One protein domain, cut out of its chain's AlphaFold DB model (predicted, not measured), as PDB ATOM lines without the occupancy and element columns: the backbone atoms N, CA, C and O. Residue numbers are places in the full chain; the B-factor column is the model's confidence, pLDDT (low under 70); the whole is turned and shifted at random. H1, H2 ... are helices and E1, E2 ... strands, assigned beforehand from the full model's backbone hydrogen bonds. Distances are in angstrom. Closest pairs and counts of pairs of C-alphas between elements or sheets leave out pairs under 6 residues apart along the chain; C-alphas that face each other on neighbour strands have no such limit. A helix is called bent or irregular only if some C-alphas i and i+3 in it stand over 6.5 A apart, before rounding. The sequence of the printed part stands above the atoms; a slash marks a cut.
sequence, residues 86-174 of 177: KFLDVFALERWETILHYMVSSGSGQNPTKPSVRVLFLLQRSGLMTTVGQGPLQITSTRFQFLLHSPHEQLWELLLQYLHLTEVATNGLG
ATOM      1  N   LYS A  86     -24.750 -64.669  51.013       93.81
ATOM      2  CA  LYS A  86     -23.314 -64.383  50.903       93.81
ATOM      3  C   LYS A  86     -22.934 -63.108  51.647       93.81
ATOM      4  O   LYS A  86     -21.909 -63.079  52.321       93.81
ATOM      5  N   PHE A  87     -23.755 -62.068  51.544       92.88
ATOM      6  CA  PHE A  87     -23.585 -60.834  52.292       92.88
ATOM      7  C   PHE A  87     -23.644 -61.094  53.799       92.88
ATOM      8  O   PHE A  87     -22.790 -60.593  54.526       92.88
ATOM      9  N   LEU A  88     -24.609 -61.893  54.272       93.62
ATOM     10  CA  LEU A  88     -24.727 -62.236  55.694       93.62
ATOM     11  C   LEU A  88     -23.513 -63.017  56.206       93.62
ATOM     12  O   LEU A  88     -23.033 -62.723  57.301       93.62
ATOM     13  N   ASP A  89     -22.993 -63.955  55.413       92.75
ATOM     14  CA  ASP A  89     -21.799 -64.730  55.759       92.75
ATOM     15  C   ASP A  89     -20.566 -63.827  55.881       92.75
ATOM     16  O   ASP A  89     -19.869 -63.861  56.897       92.75
ATOM     17  N   VAL A  90     -20.322 -62.973  54.879       94.25
ATOM     18  CA  VAL A  90     -19.204 -62.015  54.897       94.25
ATOM     19  C   VAL A  90     -19.344 -61.058  56.075       94.25
ATOM     20  O   VAL A  90     -18.397 -60.873  56.834       94.25
ATOM     21  N   PHE A  91     -20.536 -60.502  56.286       92.38
ATOM     22  CA  PHE A  91     -20.794 -59.593  57.396       92.38
ATOM     23  C   PHE A  91     -20.528 -60.257  58.755       92.38
ATOM     24  O   PHE A  91     -19.852 -59.676  59.606       92.38
ATOM     25  N   ALA A  92     -21.039 -61.473  58.972       92.38
ATOM     26  CA  ALA A  92     -20.846 -62.203  60.222       92.38
ATOM     27  C   ALA A  92     -19.364 -62.521  60.469       92.38
ATOM     28  O   ALA A  92     -18.871 -62.295  61.579       92.38
ATOM     29  N   LEU A  93     -18.649 -62.974  59.433       93.25
ATOM     30  CA  LEU A  93     -17.215 -63.251  59.497       93.25
ATOM     31  C   LEU A  93     -16.415 -61.990  59.812       93.25
ATOM     32  O   LEU A  93     -15.660 -61.990  60.777       93.25
ATOM     33  N   GLU A  94     -16.642 -60.888  59.099       92.75
ATOM     34  CA  GLU A  94     -15.937 -59.627  59.348       92.75
ATOM     35  C   GLU A  94     -16.148 -59.117  60.778       92.75
ATOM     36  O   GLU A  94     -15.220 -58.613  61.420       92.75
ATOM     37  N   ARG A  95     -17.378 -59.219  61.308       91.88
ATOM     38  CA  ARG A  95     -17.666 -58.850  62.703       91.88
ATOM     39  C   ARG A  95     -16.910 -59.738  63.683       91.88
ATOM     40  O   ARG A  95     -16.374 -59.213  64.659       91.88
ATOM     41  N   TRP A  96     -16.858 -61.041  63.427       92.56
ATOM     42  CA  TRP A  96     -16.153 -61.986  64.284       92.56
ATOM     43  C   TRP A  96     -14.633 -61.792  64.231       92.56
ATOM     44  O   TRP A  96     -13.985 -61.645  65.266       92.56
ATOM     45  N   GLU A  97     -14.068 -61.672  63.034       90.56
ATOM     46  CA  GLU A  97     -12.644 -61.416  62.818       90.56
ATOM     47  C   GLU A  97     -12.206 -60.088  63.431       90.56
ATOM     48  O   GLU A  97     -11.148 -60.027  64.049       90.56
ATOM     49  N   THR A  98     -13.031 -59.037  63.364       90.88
ATOM     50  CA  THR A  98     -12.737 -57.759  64.039       90.88
ATOM     51  C   THR A  98     -12.534 -57.952  65.546       90.88
ATOM     52  O   THR A  98     -11.648 -57.334  66.138       90.88
ATOM     53  N   ILE A  99     -13.329 -58.821  66.179       90.38
ATOM     54  CA  ILE A  99     -13.199 -59.144  67.605       90.38
ATOM     55  C   ILE A  99     -11.887 -59.889  67.863       90.38
ATOM     56  O   ILE A  99     -11.116 -59.477  68.731       90.38
ATOM     57  N   LEU A 100     -11.602 -60.936  67.087       88.81
ATOM     58  CA  LEU A 100     -10.389 -61.747  67.241       88.81
ATOM     59  C   LEU A 100      -9.112 -60.933  66.979       88.81
ATOM     60  O   LEU A 100      -8.176 -60.968  67.779       88.81
ATOM     61  N   HIS A 101      -9.087 -60.143  65.904       87.19
ATOM     62  CA  HIS A 101      -7.979 -59.246  65.583       87.19
ATOM     63  C   HIS A 101      -7.748 -58.219  66.684       87.19
ATOM     64  O   HIS A 101      -6.601 -57.959  67.047       87.19
ATOM     65  N   TYR A 102      -8.817 -57.652  67.247       87.25
ATOM     66  CA  TYR A 102      -8.678 -56.745  68.376       87.25
ATOM     67  C   TYR A 102      -8.040 -57.445  69.581       87.25
ATOM     68  O   TYR A 102      -7.112 -56.892  70.164       87.25
ATOM     69  N   MET A 103      -8.474 -58.668  69.910       85.00
ATOM     70  CA  MET A 103      -7.923 -59.437  71.032       85.00
ATOM     71  C   MET A 103      -6.414 -59.685  70.902       85.00
ATOM     72  O   MET A 103      -5.698 -59.609  71.898       85.00
ATOM     73  N   VAL A 104      -5.921 -59.949  69.689       83.88
ATOM     74  CA  VAL A 104      -4.498 -60.238  69.442       83.88
ATOM     75  C   VAL A 104      -3.655 -58.963  69.319       83.88
ATOM     76  O   VAL A 104      -2.532 -58.913  69.820       83.88
ATOM     77  N   SER A 105      -4.178 -57.915  68.677       81.38
ATOM     78  CA  SER A 105      -3.370 -56.758  68.262       81.38
ATOM     79  C   SER A 105      -3.380 -55.581  69.241       81.38
ATOM     80  O   SER A 105      -2.489 -54.731  69.171       81.38
ATOM     81  N   SER A 106      -4.336 -55.507  70.172       73.25
ATOM     82  CA  SER A 106      -4.525 -54.353  71.069       73.25
ATOM     83  C   SER A 106      -3.369 -54.095  72.051       73.25
ATOM     84  O   SER A 106      -3.248 -52.989  72.577       73.25
ATOM     85  N   GLY A 107      -2.492 -55.083  72.276       67.50
ATOM     86  CA  GLY A 107      -1.273 -54.963  73.087       67.50
ATOM     87  C   GLY A 107       0.025 -54.754  72.294       67.50
ATOM     88  O   GLY A 107       1.066 -54.529  72.901       67.50
ATOM     89  N   SER A 108      -0.017 -54.810  70.957       66.94
ATOM     90  CA  SER A 108       1.176 -54.831  70.089       66.94
ATOM     91  C   SER A 108       1.566 -53.456  69.517       66.94
ATOM     92  O   SER A 108       2.387 -53.381  68.603       66.94
ATOM     93  N   GLY A 109       0.953 -52.361  69.983       63.19
ATOM     94  CA  GLY A 109       1.176 -51.011  69.436       63.19
ATOM     95  C   GLY A 109       0.524 -50.761  68.068       63.19
ATOM     96  O   GLY A 109       0.636 -49.667  67.522       63.19
ATOM     97  N   GLN A 110      -0.190 -51.751  67.528       67.19
ATOM     98  CA  GLN A 110      -1.080 -51.573  66.386       67.19
ATOM     99  C   GLN A 110      -2.399 -50.955  66.877       67.19
ATOM    100  O   GLN A 110      -2.836 -51.237  67.992       67.19
ATOM    101  N   ASN A 111      -3.045 -50.124  66.053       67.56
ATOM    102  CA  ASN A 111      -4.379 -49.571  66.324       67.56
ATOM    103  C   ASN A 111      -5.438 -50.365  65.534       67.56
ATOM    104  O   ASN A 111      -5.882 -49.885  64.488       67.56
ATOM    105  N   PRO A 112      -5.827 -51.581  65.968       77.50
ATOM    106  CA  PRO A 112      -6.837 -52.365  65.269       77.50
ATOM    107  C   PRO A 112      -8.207 -51.683  65.328       77.50
ATOM    108  O   PRO A 112      -8.517 -50.936  66.265       77.50
ATOM    109  N   THR A 113      -9.052 -51.995  64.345       81.44
ATOM    110  CA  THR A 113     -10.469 -51.623  64.358       81.44
ATOM    111  C   THR A 113     -11.106 -52.098  65.659       81.44
ATOM    112  O   THR A 113     -11.021 -53.271  66.019       81.44
ATOM    113  N   LYS A 114     -11.723 -51.171  66.395       83.00
ATOM    114  CA  LYS A 114     -12.297 -51.464  67.707       83.00
ATOM    115  C   LYS A 114     -13.697 -52.069  67.549       83.00
ATOM    116  O   LYS A 114     -14.538 -51.450  66.893       83.00
ATOM    117  N   PRO A 115     -13.980 -53.219  68.187       87.56
ATOM    118  CA  PRO A 115     -15.340 -53.702  68.377       87.56
ATOM    119  C   PRO A 115     -16.198 -52.687  69.138       87.56
ATOM    120  O   PRO A 115     -15.698 -51.726  69.730       87.56
ATOM    121  N   SER A 116     -17.508 -52.925  69.171       87.50
ATOM    122  CA  SER A 116     -18.417 -52.075  69.940       87.50
ATOM    123  C   SER A 116     -18.046 -52.047  71.430       87.50
ATOM    124  O   SER A 116     -17.545 -53.026  71.989       87.50
ATOM    125  N   VAL A 117     -18.354 -50.936  72.106       85.38
ATOM    126  CA  VAL A 117     -18.056 -50.743  73.540       85.38
ATOM    127  C   VAL A 117     -18.635 -51.871  74.402       85.38
ATOM    128  O   VAL A 117     -17.997 -52.314  75.353       85.38
ATOM    129  N   ARG A 118     -19.820 -52.387  74.047       85.06
ATOM    130  CA  ARG A 118     -20.456 -53.510  74.757       85.06
ATOM    131  C   ARG A 118     -19.669 -54.810  74.609       85.06
ATOM    132  O   ARG A 118     -19.543 -55.537  75.587       85.06
ATOM    133  N   VAL A 119     -19.129 -55.084  73.423       87.75
ATOM    134  CA  VAL A 119     -18.289 -56.267  73.190       87.75
ATOM    135  C   VAL A 119     -16.976 -56.141  73.957       87.75
ATOM    136  O   VAL A 119     -16.584 -57.084  74.630       87.75
ATOM    137  N   LEU A 120     -16.340 -54.966  73.957       87.25
ATOM    138  CA  LEU A 120     -15.132 -54.729  74.757       87.25
ATOM    139  C   LEU A 120     -15.380 -54.936  76.255       87.25
ATOM    140  O   LEU A 120     -14.605 -55.612  76.928       87.25
ATOM    141  N   PHE A 121     -16.493 -54.407  76.766       85.81
ATOM    142  CA  PHE A 121     -16.902 -54.615  78.151       85.81
ATOM    143  C   PHE A 121     -17.161 -56.094  78.463       85.81
ATOM    144  O   PHE A 121     -16.763 -56.583  79.521       85.81
ATOM    145  N   LEU A 122     -17.788 -56.821  77.534       87.38
ATOM    146  CA  LEU A 122     -18.028 -58.255  77.657       87.38
ATOM    147  C   LEU A 122     -16.712 -59.042  77.707       87.38
ATOM    148  O   LEU A 122     -16.526 -59.851  78.612       87.38
ATOM    149  N   LEU A 123     -15.777 -58.758  76.796       87.69
ATOM    150  CA  LEU A 123     -14.447 -59.373  76.764       87.69
ATOM    151  C   LEU A 123     -13.664 -59.085  78.049       87.69
ATOM    152  O   LEU A 123     -13.048 -59.992  78.606       87.69
ATOM    153  N   GLN A 124     -13.742 -57.865  78.578       86.31
ATOM    154  CA  GLN A 124     -13.099 -57.526  79.844       86.31
ATOM    155  C   GLN A 124     -13.726 -58.277  81.025       86.31
ATOM    156  O   GLN A 124     -13.025 -58.883  81.832       86.31
ATOM    157  N   ARG A 125     -15.062 -58.286  81.120       83.06
ATOM    158  CA  ARG A 125     -15.780 -58.968  82.206       83.06
ATOM    159  C   ARG A 125     -15.601 -60.484  82.158       83.06
ATOM    160  O   ARG A 125     -15.553 -61.115  83.208       83.06
ATOM    161  N   SER A 126     -15.496 -61.054  80.959       82.00
ATOM    162  CA  SER A 126     -15.228 -62.481  80.744       82.00
ATOM    163  C   SER A 126     -13.850 -62.916  81.245       82.00
ATOM    164  O   SER A 126     -13.622 -64.108  81.437       82.00
ATOM    165  N   GLY A 127     -12.927 -61.966  81.441       81.62
ATOM    166  CA  GLY A 127     -11.518 -62.236  81.702       81.62
ATOM    167  C   GLY A 127     -10.726 -62.636  80.454       81.62
ATOM    168  O   GLY A 127      -9.543 -62.941  80.585       81.62
ATOM    169  N   LEU A 128     -11.332 -62.629  79.258       82.69
ATOM    170  CA  LEU A 128     -10.639 -62.829  77.977       82.69
ATOM    171  C   LEU A 128      -9.652 -61.691  77.685       82.69
ATOM    172  O   LEU A 128      -8.598 -61.925  77.098       82.69
ATOM    173  N   MET A 129      -9.972 -60.473  78.129       83.75
ATOM    174  CA  MET A 129      -9.072 -59.325  78.062       83.75
ATOM    175  C   MET A 129      -8.961 -58.628  79.417       83.75
ATOM    176  O   MET A 129      -9.920 -58.577  80.183       83.75
ATOM    177  N   THR A 130      -7.804 -58.045  79.703       80.25
ATOM    178  CA  THR A 130      -7.548 -57.269  80.918       80.25
ATOM    179  C   THR A 130      -6.856 -55.954  80.587       80.25
ATOM    180  O   THR A 130      -6.144 -55.840  79.593       80.25
ATOM    181  N   THR A 131      -7.070 -54.937  81.412       74.69
ATOM    182  CA  THR A 131      -6.329 -53.676  81.331       74.69
ATOM    183  C   THR A 131      -5.089 -53.786  82.208       74.69
ATOM    184  O   THR A 131      -5.197 -53.895  83.430       74.69
ATOM    185  N   VAL A 132      -3.903 -53.751  81.602       69.06
ATOM    186  CA  VAL A 132      -2.643 -53.681  82.352       69.06
ATOM    187  C   VAL A 132      -2.352 -52.203  82.646       69.06
ATOM    188  O   VAL A 132      -1.943 -51.448  81.764       69.06
ATOM    189  N   GLY A 133      -2.623 -51.756  83.877       70.00
ATOM    190  CA  GLY A 133      -2.477 -50.348  84.280       70.00
ATOM    191  C   GLY A 133      -3.513 -49.422  83.623       70.00
ATOM    192  O   GLY A 133      -4.695 -49.750  83.584       70.00
ATOM    193  N   GLN A 134      -3.077 -48.267  83.101       65.00
ATOM    194  CA  GLN A 134      -3.902 -47.354  82.281       65.00
ATOM    195  C   GLN A 134      -3.795 -47.640  80.765       65.00
ATOM    196  O   GLN A 134      -4.190 -46.815  79.942       65.00
ATOM    197  N   GLY A 135      -3.212 -48.782  80.387       65.44
ATOM    198  CA  GLY A 135      -2.976 -49.161  78.996       65.44
ATOM    199  C   GLY A 135      -4.214 -49.708  78.269       65.44
ATOM    200  O   GLY A 135      -5.268 -49.910  78.879       65.44
ATOM    201  N   PRO A 136      -4.100 -49.971  76.952       66.94
ATOM    202  CA  PRO A 136      -5.154 -50.632  76.187       66.94
ATOM    203  C   PRO A 136      -5.461 -52.029  76.753       66.94
ATOM    204  O   PRO A 136      -4.618 -52.646  77.404       66.94
ATOM    205  N   LEU A 137      -6.669 -52.536  76.488       73.56
ATOM    206  CA  LEU A 137      -7.041 -53.921  76.797       73.56
ATOM    207  C   LEU A 137      -6.045 -54.874  76.129       73.56
ATOM    208  O   LEU A 137      -5.738 -54.708  74.955       73.56
ATOM    209  N   GLN A 138      -5.567 -55.880  76.848       76.06
ATOM    210  CA  GLN A 138      -4.665 -56.913  76.342       76.06
ATOM    211  C   GLN A 138      -5.273 -58.287  76.596       76.06
ATOM    212  O   GLN A 138      -5.978 -58.476  77.588       76.06
ATOM    213  N   ILE A 139      -5.014 -59.248  75.706       77.31
ATOM    214  CA  ILE A 139      -5.429 -60.634  75.928       77.31
ATOM    215  C   ILE A 139      -4.778 -61.190  77.191       77.31
ATOM    216  O   ILE A 139      -3.585 -61.005  77.443       77.31
ATOM    217  N   THR A 140      -5.568 -61.878  78.004       73.62
ATOM    218  CA  THR A 140      -5.067 -62.486  79.234       73.62
ATOM    219  C   THR A 140      -4.300 -63.765  78.886       73.62
ATOM    220  O   THR A 140      -4.819 -64.617  78.165       73.62
ATOM    221  N   SER A 141      -3.090 -63.951  79.426       67.31
ATOM    222  CA  SER A 141      -2.249 -65.134  79.155       67.31
ATOM    223  C   SER A 141      -2.961 -66.460  79.455       67.31
ATOM    224  O   SER A 141      -2.839 -67.418  78.696       67.31
ATOM    225  N   THR A 142      -3.789 -66.493  80.502       63.16
ATOM    226  CA  THR A 142      -4.615 -67.651  80.887       63.16
ATOM    227  C   THR A 142      -5.685 -68.011  79.850       63.16
ATOM    228  O   THR A 142      -6.120 -69.156  79.787       63.16
ATOM    229  N   ARG A 143      -6.135 -67.047  79.038       72.19
ATOM    230  CA  ARG A 143      -7.293 -67.180  78.137       72.19
ATOM    231  C   ARG A 143      -6.920 -67.144  76.653       72.19
ATOM    232  O   ARG A 143      -7.807 -67.161  75.809       72.19
ATOM    233  N   PHE A 144      -5.629 -67.187  76.320       78.31
ATOM    234  CA  PHE A 144      -5.160 -67.325  74.935       78.31
ATOM    235  C   PHE A 144      -5.705 -68.595  74.247       78.31
ATOM    236  O   PHE A 144      -5.907 -68.604  73.038       78.31
ATOM    237  N   GLN A 145      -6.027 -69.634  75.029       80.75
ATOM    238  CA  GLN A 145      -6.680 -70.865  74.560       80.75
ATOM    239  C   GLN A 145      -8.016 -70.615  73.845       80.75
ATOM    240  O   GLN A 145      -8.344 -71.350  72.921       80.75
ATOM    241  N   PHE A 146      -8.736 -69.541  74.190       84.75
ATOM    242  CA  PHE A 146      -9.972 -69.153  73.505       84.75
ATOM    243  C   PHE A 146      -9.776 -69.020  71.989       84.75
ATOM    244  O   PHE A 146     -10.609 -69.475  71.212       84.75
ATOM    245  N   LEU A 147      -8.639 -68.468  71.549       85.50
ATOM    246  CA  LEU A 147      -8.334 -68.296  70.125       85.50
ATOM    247  C   LEU A 147      -8.090 -69.622  69.392       85.50
ATOM    248  O   LEU A 147      -8.150 -69.653  68.167       85.50
ATOM    249  N   LEU A 148      -7.802 -70.699  70.128       87.06
ATOM    250  CA  LEU A 148      -7.546 -72.032  69.578       87.06
ATOM    251  C   LEU A 148      -8.819 -72.876  69.460       87.06
ATOM    252  O   LEU A 148      -8.805 -73.900  68.779       87.06
ATOM    253  N   HIS A 149      -9.905 -72.470  70.119       88.12
ATOM    254  CA  HIS A 149     -11.195 -73.141  70.013       88.12
ATOM    255  C   HIS A 149     -11.805 -72.961  68.619       88.12
ATOM    256  O   HIS A 149     -11.464 -72.037  67.877       88.12
ATOM    257  N   SER A 150     -12.755 -73.825  68.268       91.69
ATOM    258  CA  SER A 150     -13.535 -73.650  67.041       91.69
ATOM    259  C   SER A 150     -14.420 -72.392  67.116       91.69
ATOM    260  O   SER A 150     -14.855 -72.018  68.209       91.69
ATOM    261  N   PRO A 151     -14.781 -71.750  65.983       88.69
ATOM    262  CA  PRO A 151     -15.650 -70.567  65.997       88.69
ATOM    263  C   PRO A 151     -16.981 -70.791  66.731       88.69
ATOM    264  O   PRO A 151     -17.483 -69.897  67.408       88.69
ATOM    265  N   HIS A 152     -17.533 -72.004  66.641       90.25
ATOM    266  CA  HIS A 152     -18.756 -72.388  67.343       90.25
ATOM    267  C   HIS A 152     -18.592 -72.334  68.871       90.25
ATOM    268  O   HIS A 152     -19.413 -71.729  69.560       90.25
ATOM    269  N   GLU A 153     -17.521 -72.928  69.398       90.38
ATOM    270  CA  GLU A 153     -17.222 -72.924  70.834       90.38
ATOM    271  C   GLU A 153     -16.935 -71.511  71.340       90.38
ATOM    272  O   GLU A 153     -17.444 -71.119  72.391       90.38
ATOM    273  N   GLN A 154     -16.176 -70.724  70.571       90.88
ATOM    274  CA  GLN A 154     -15.863 -69.342  70.926       90.88
ATOM    275  C   GLN A 154     -17.130 -68.479  71.040       90.88
ATOM    276  O   GLN A 154     -17.291 -67.721  72.000       90.88
ATOM    277  N   LEU A 155     -18.051 -68.607  70.076       91.69
ATOM    278  CA  LEU A 155     -19.341 -67.914  70.099       91.69
ATOM    279  C   LEU A 155     -20.177 -68.329  71.312       91.69
ATOM    280  O   LEU A 155     -20.788 -67.474  71.954       91.69
ATOM    281  N   TRP A 156     -20.194 -69.621  71.646       91.94
ATOM    282  CA  TRP A 156     -20.963 -70.126  72.780       91.94
ATOM    283  C   TRP A 156     -20.411 -69.647  74.124       91.94
ATOM    284  O   TRP A 156     -21.178 -69.177  74.964       91.94
ATOM    285  N   GLU A 157     -19.089 -69.678  74.316       88.50
ATOM    286  CA  GLU A 157     -18.441 -69.145  75.522       88.50
ATOM    287  C   GLU A 157     -18.754 -67.650  75.703       88.50
ATOM    288  O   GLU A 157     -19.118 -67.209  76.799       88.50
ATOM    289  N   LEU A 158     -18.698 -66.873  74.614       89.06
ATOM    290  CA  LEU A 158     -19.013 -65.448  74.648       89.06
ATOM    291  C   LEU A 158     -20.502 -65.186  74.943       89.06
ATOM    292  O   LEU A 158     -20.825 -64.273  75.706       89.06
ATOM    293  N   LEU A 159     -21.411 -65.992  74.384       91.25
ATOM    294  CA  LEU A 159     -22.850 -65.881  74.630       91.25
ATOM    295  C   LEU A 159     -23.211 -66.231  76.079       91.25
ATOM    296  O   LEU A 159     -23.998 -65.518  76.701       91.25
ATOM    297  N   LEU A 160     -22.617 -67.286  76.639       89.56
ATOM    298  CA  LEU A 160     -22.810 -67.655  78.043       89.56
ATOM    299  C   LEU A 160     -22.350 -66.535  78.977       89.56
ATOM    300  O   LEU A 160     -23.058 -66.187  79.923       89.56
ATOM    301  N   GLN A 161     -21.211 -65.911  78.673       86.81
ATOM    302  CA  GLN A 161     -20.772 -64.749  79.429       86.81
ATOM    303  C   GLN A 161     -21.745 -63.574  79.293       86.81
ATOM    304  O   GLN A 161     -21.996 -62.866  80.271       86.81
ATOM    305  N   TYR A 162     -22.280 -63.339  78.095       89.06
ATOM    306  CA  TYR A 162     -23.254 -62.275  77.871       89.06
ATOM    307  C   TYR A 162     -24.512 -62.496  78.715       89.06
ATOM    308  O   TYR A 162     -24.945 -61.575  79.405       89.06
ATOM    309  N   LEU A 163     -25.038 -63.723  78.732       88.31
ATOM    310  CA  LEU A 163     -26.186 -64.099  79.557       88.31
ATOM    311  C   LEU A 163     -25.908 -63.865  81.046       88.31
ATOM    312  O   LEU A 163     -26.691 -63.190  81.718       88.31
ATOM    313  N   HIS A 164     -24.756 -64.320  81.542       85.56
ATOM    314  CA  HIS A 164     -24.363 -64.095  82.931       85.56
ATOM    315  C   HIS A 164     -24.262 -62.598  83.273       85.56
ATOM    316  O   HIS A 164     -24.726 -62.147  84.318       85.56
ATOM    317  N   LEU A 165     -23.707 -61.794  82.362       82.88
ATOM    318  CA  LEU A 165     -23.609 -60.345  82.525       82.88
ATOM    319  C   LEU A 165     -24.990 -59.685  82.589       82.88
ATOM    320  O   LEU A 165     -25.192 -58.790  83.411       82.88
ATOM    321  N   THR A 166     -25.933 -60.119  81.750       83.12
ATOM    322  CA  THR A 166     -27.306 -59.604  81.787       83.12
ATOM    323  C   THR A 166     -28.026 -59.973  83.078       83.12
ATOM    324  O   THR A 166     -28.676 -59.104  83.650       83.12
ATOM    325  N   GLU A 167     -27.839 -61.190  83.593       82.12
ATOM    326  CA  GLU A 167     -28.426 -61.643  84.859       82.12
ATOM    327  C   GLU A 167     -27.904 -60.831  86.056       82.12
ATOM    328  O   GLU A 167     -28.672 -60.346  86.890       82.12
ATOM    329  N   VAL A 168     -26.587 -60.609  86.118       76.88
ATOM    330  CA  VAL A 168     -25.973 -59.777  87.162       76.88
ATOM    331  C   VAL A 168     -26.448 -58.327  87.060       76.88
ATOM    332  O   VAL A 168     -26.746 -57.710  88.081       76.88
ATOM    333  N   ALA A 169     -26.563 -57.777  85.847       71.56
ATOM    334  CA  ALA A 169     -27.073 -56.423  85.642       71.56
ATOM    335  C   ALA A 169     -28.537 -56.281  86.091       71.56
ATOM    336  O   ALA A 169     -28.881 -55.287  86.729       71.56
ATOM    337  N   THR A 170     -29.387 -57.277  85.822       61.47
ATOM    338  CA  THR A 170     -30.783 -57.283  86.288       61.47
ATOM    339  C   THR A 170     -30.893 -57.431  87.805       61.47
ATOM    340  O   THR A 170     -31.732 -56.772  88.412       61.47
ATOM    341  N   ASN A 171     -30.010 -58.207  88.438       59.19
ATOM    342  CA  ASN A 171     -29.999 -58.385  89.894       59.19
ATOM    343  C   ASN A 171     -29.384 -57.182  90.637       59.19
ATOM    344  O   ASN A 171     -29.737 -56.915  91.783       59.19
ATOM    345  N   GLY A 172     -28.496 -56.420  89.989       51.72
ATOM    346  CA  GLY A 172     -27.909 -55.190  90.534       51.72
ATOM    347  C   GLY A 172     -28.848 -53.977  90.520       51.72
ATOM    348  O   GLY A 172     -28.674 -53.062  91.322       51.72
ATOM    349  N   LEU A 173     -29.878 -53.980  89.668       47.91
ATOM    350  CA  LEU A 173     -30.901 -52.925  89.601       47.91
ATOM    351  C   LEU A 173     -31.942 -52.998  90.740       47.91
ATOM    352  O   LEU A 173     -32.794 -52.120  90.836       47.91
ATOM    353  N   GLY A 174     -31.856 -53.996  91.629       43.19
ATOM    354  CA  GLY A 174     -32.688 -54.105  92.834       43.19
ATOM    355  C   GLY A 174     -32.160 -53.362  94.071       43.19
ATOM    356  O   GLY A 174     -32.810 -53.406  95.109       43.19
TER     357      GLY A 174
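Overview. This is residues 86 to 174 of the 177 residues of the protein "RNA polymerase II transcription factor B subunit 2" of Laccaria amethystina LaAM-08-1 (UniProt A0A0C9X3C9). A small compact body is built round the short helix H2, and two long helices, H1 and H4, each run out of it as an arm: the first residues of H1, 86 to 92, and the last of the printed part, 166 to 174, stick out. In the body a small two-stranded hairpin, E1 and E2, packs beside H2 and the last turn of H1, H4 crosses H2, and the short irregular helix H3 leads from the hairpin to H4. The printed part has 89 residues, with four named helices and two named strands in the order H1, H2, E1, E2, H3, H4; the sheet is antiparallel, and the class is mostly helix. The whole is compact, with a radius of gyration of the C-alphas of 13.8 A and spans of 41 by 38 by 22 A.

Arrangement. E1, residues 129 to 131, and E2, residues 137 to 139, form an antiparallel hairpin, their directions at 137 degrees. N 130 and O 138, and N 138 and O 130, are each 2.8 A apart, within hydrogen-bond range. The closest C-alphas of E1 and H2, residues 117 to 126, are those of Met 129 and Leu 123, 5.5 A apart. The closest of E2 and H1, residues 86 to 105, are those of Ile 139 and Met 103, 5.6 A apart. H1 and H2 are near each other, with 6 pairs of C-alphas within 10 A. H4, residues 151 to 172, touches H2 with residues 158 to 165 alone, about perpendicular at 87 degrees; the closest C-alphas, of Gln 161 and Ser 126, are 6.1 A apart. H3, residues 141 to 148, is close to H4 but not clearly touching it, with C-alphas 146 and 154 closest at 6.4 A, at a steep tilt of 51 degrees, opposite ways. H1 and H4 are apart. Every O i to N i+4 pair is within hydrogen-bond range in H1, H2 and H4; in H3 it is 0 of 4, beside 3 of 5 O i to N i+3 pairs.

Along the chain. E1 and E2 have three residues each. H4 is the longest helix, 22 residues and 31.4 A from C-alpha 151 at (-15.650, -70.567, 65.997) to C-alpha 172 at (-27.909, -55.190, 90.534). H1 measures 27.5 A and begins with C-alpha 86 at (-23.314, -64.383, 50.903). H2 measures 14.1 A and H3 12.9 A. H3 is irregular: C-alphas 142 and 145 are 7.4 A apart.

Size, cuts and confidence. The two C-alphas farthest apart are those of Lys 86 and Gly 174, 44.2 A. Without the stretches that stand free, the body spans 29 by 24 by 23 A. The printed part has no cut. The link from H1 to H2, 11 residues, is long; the others are tight. The mean pLDDT of the printed part is 81.3, and it is under 70 at residues 107 to 111, 132, 134 to 136, 141 to 142 and 170 to 174.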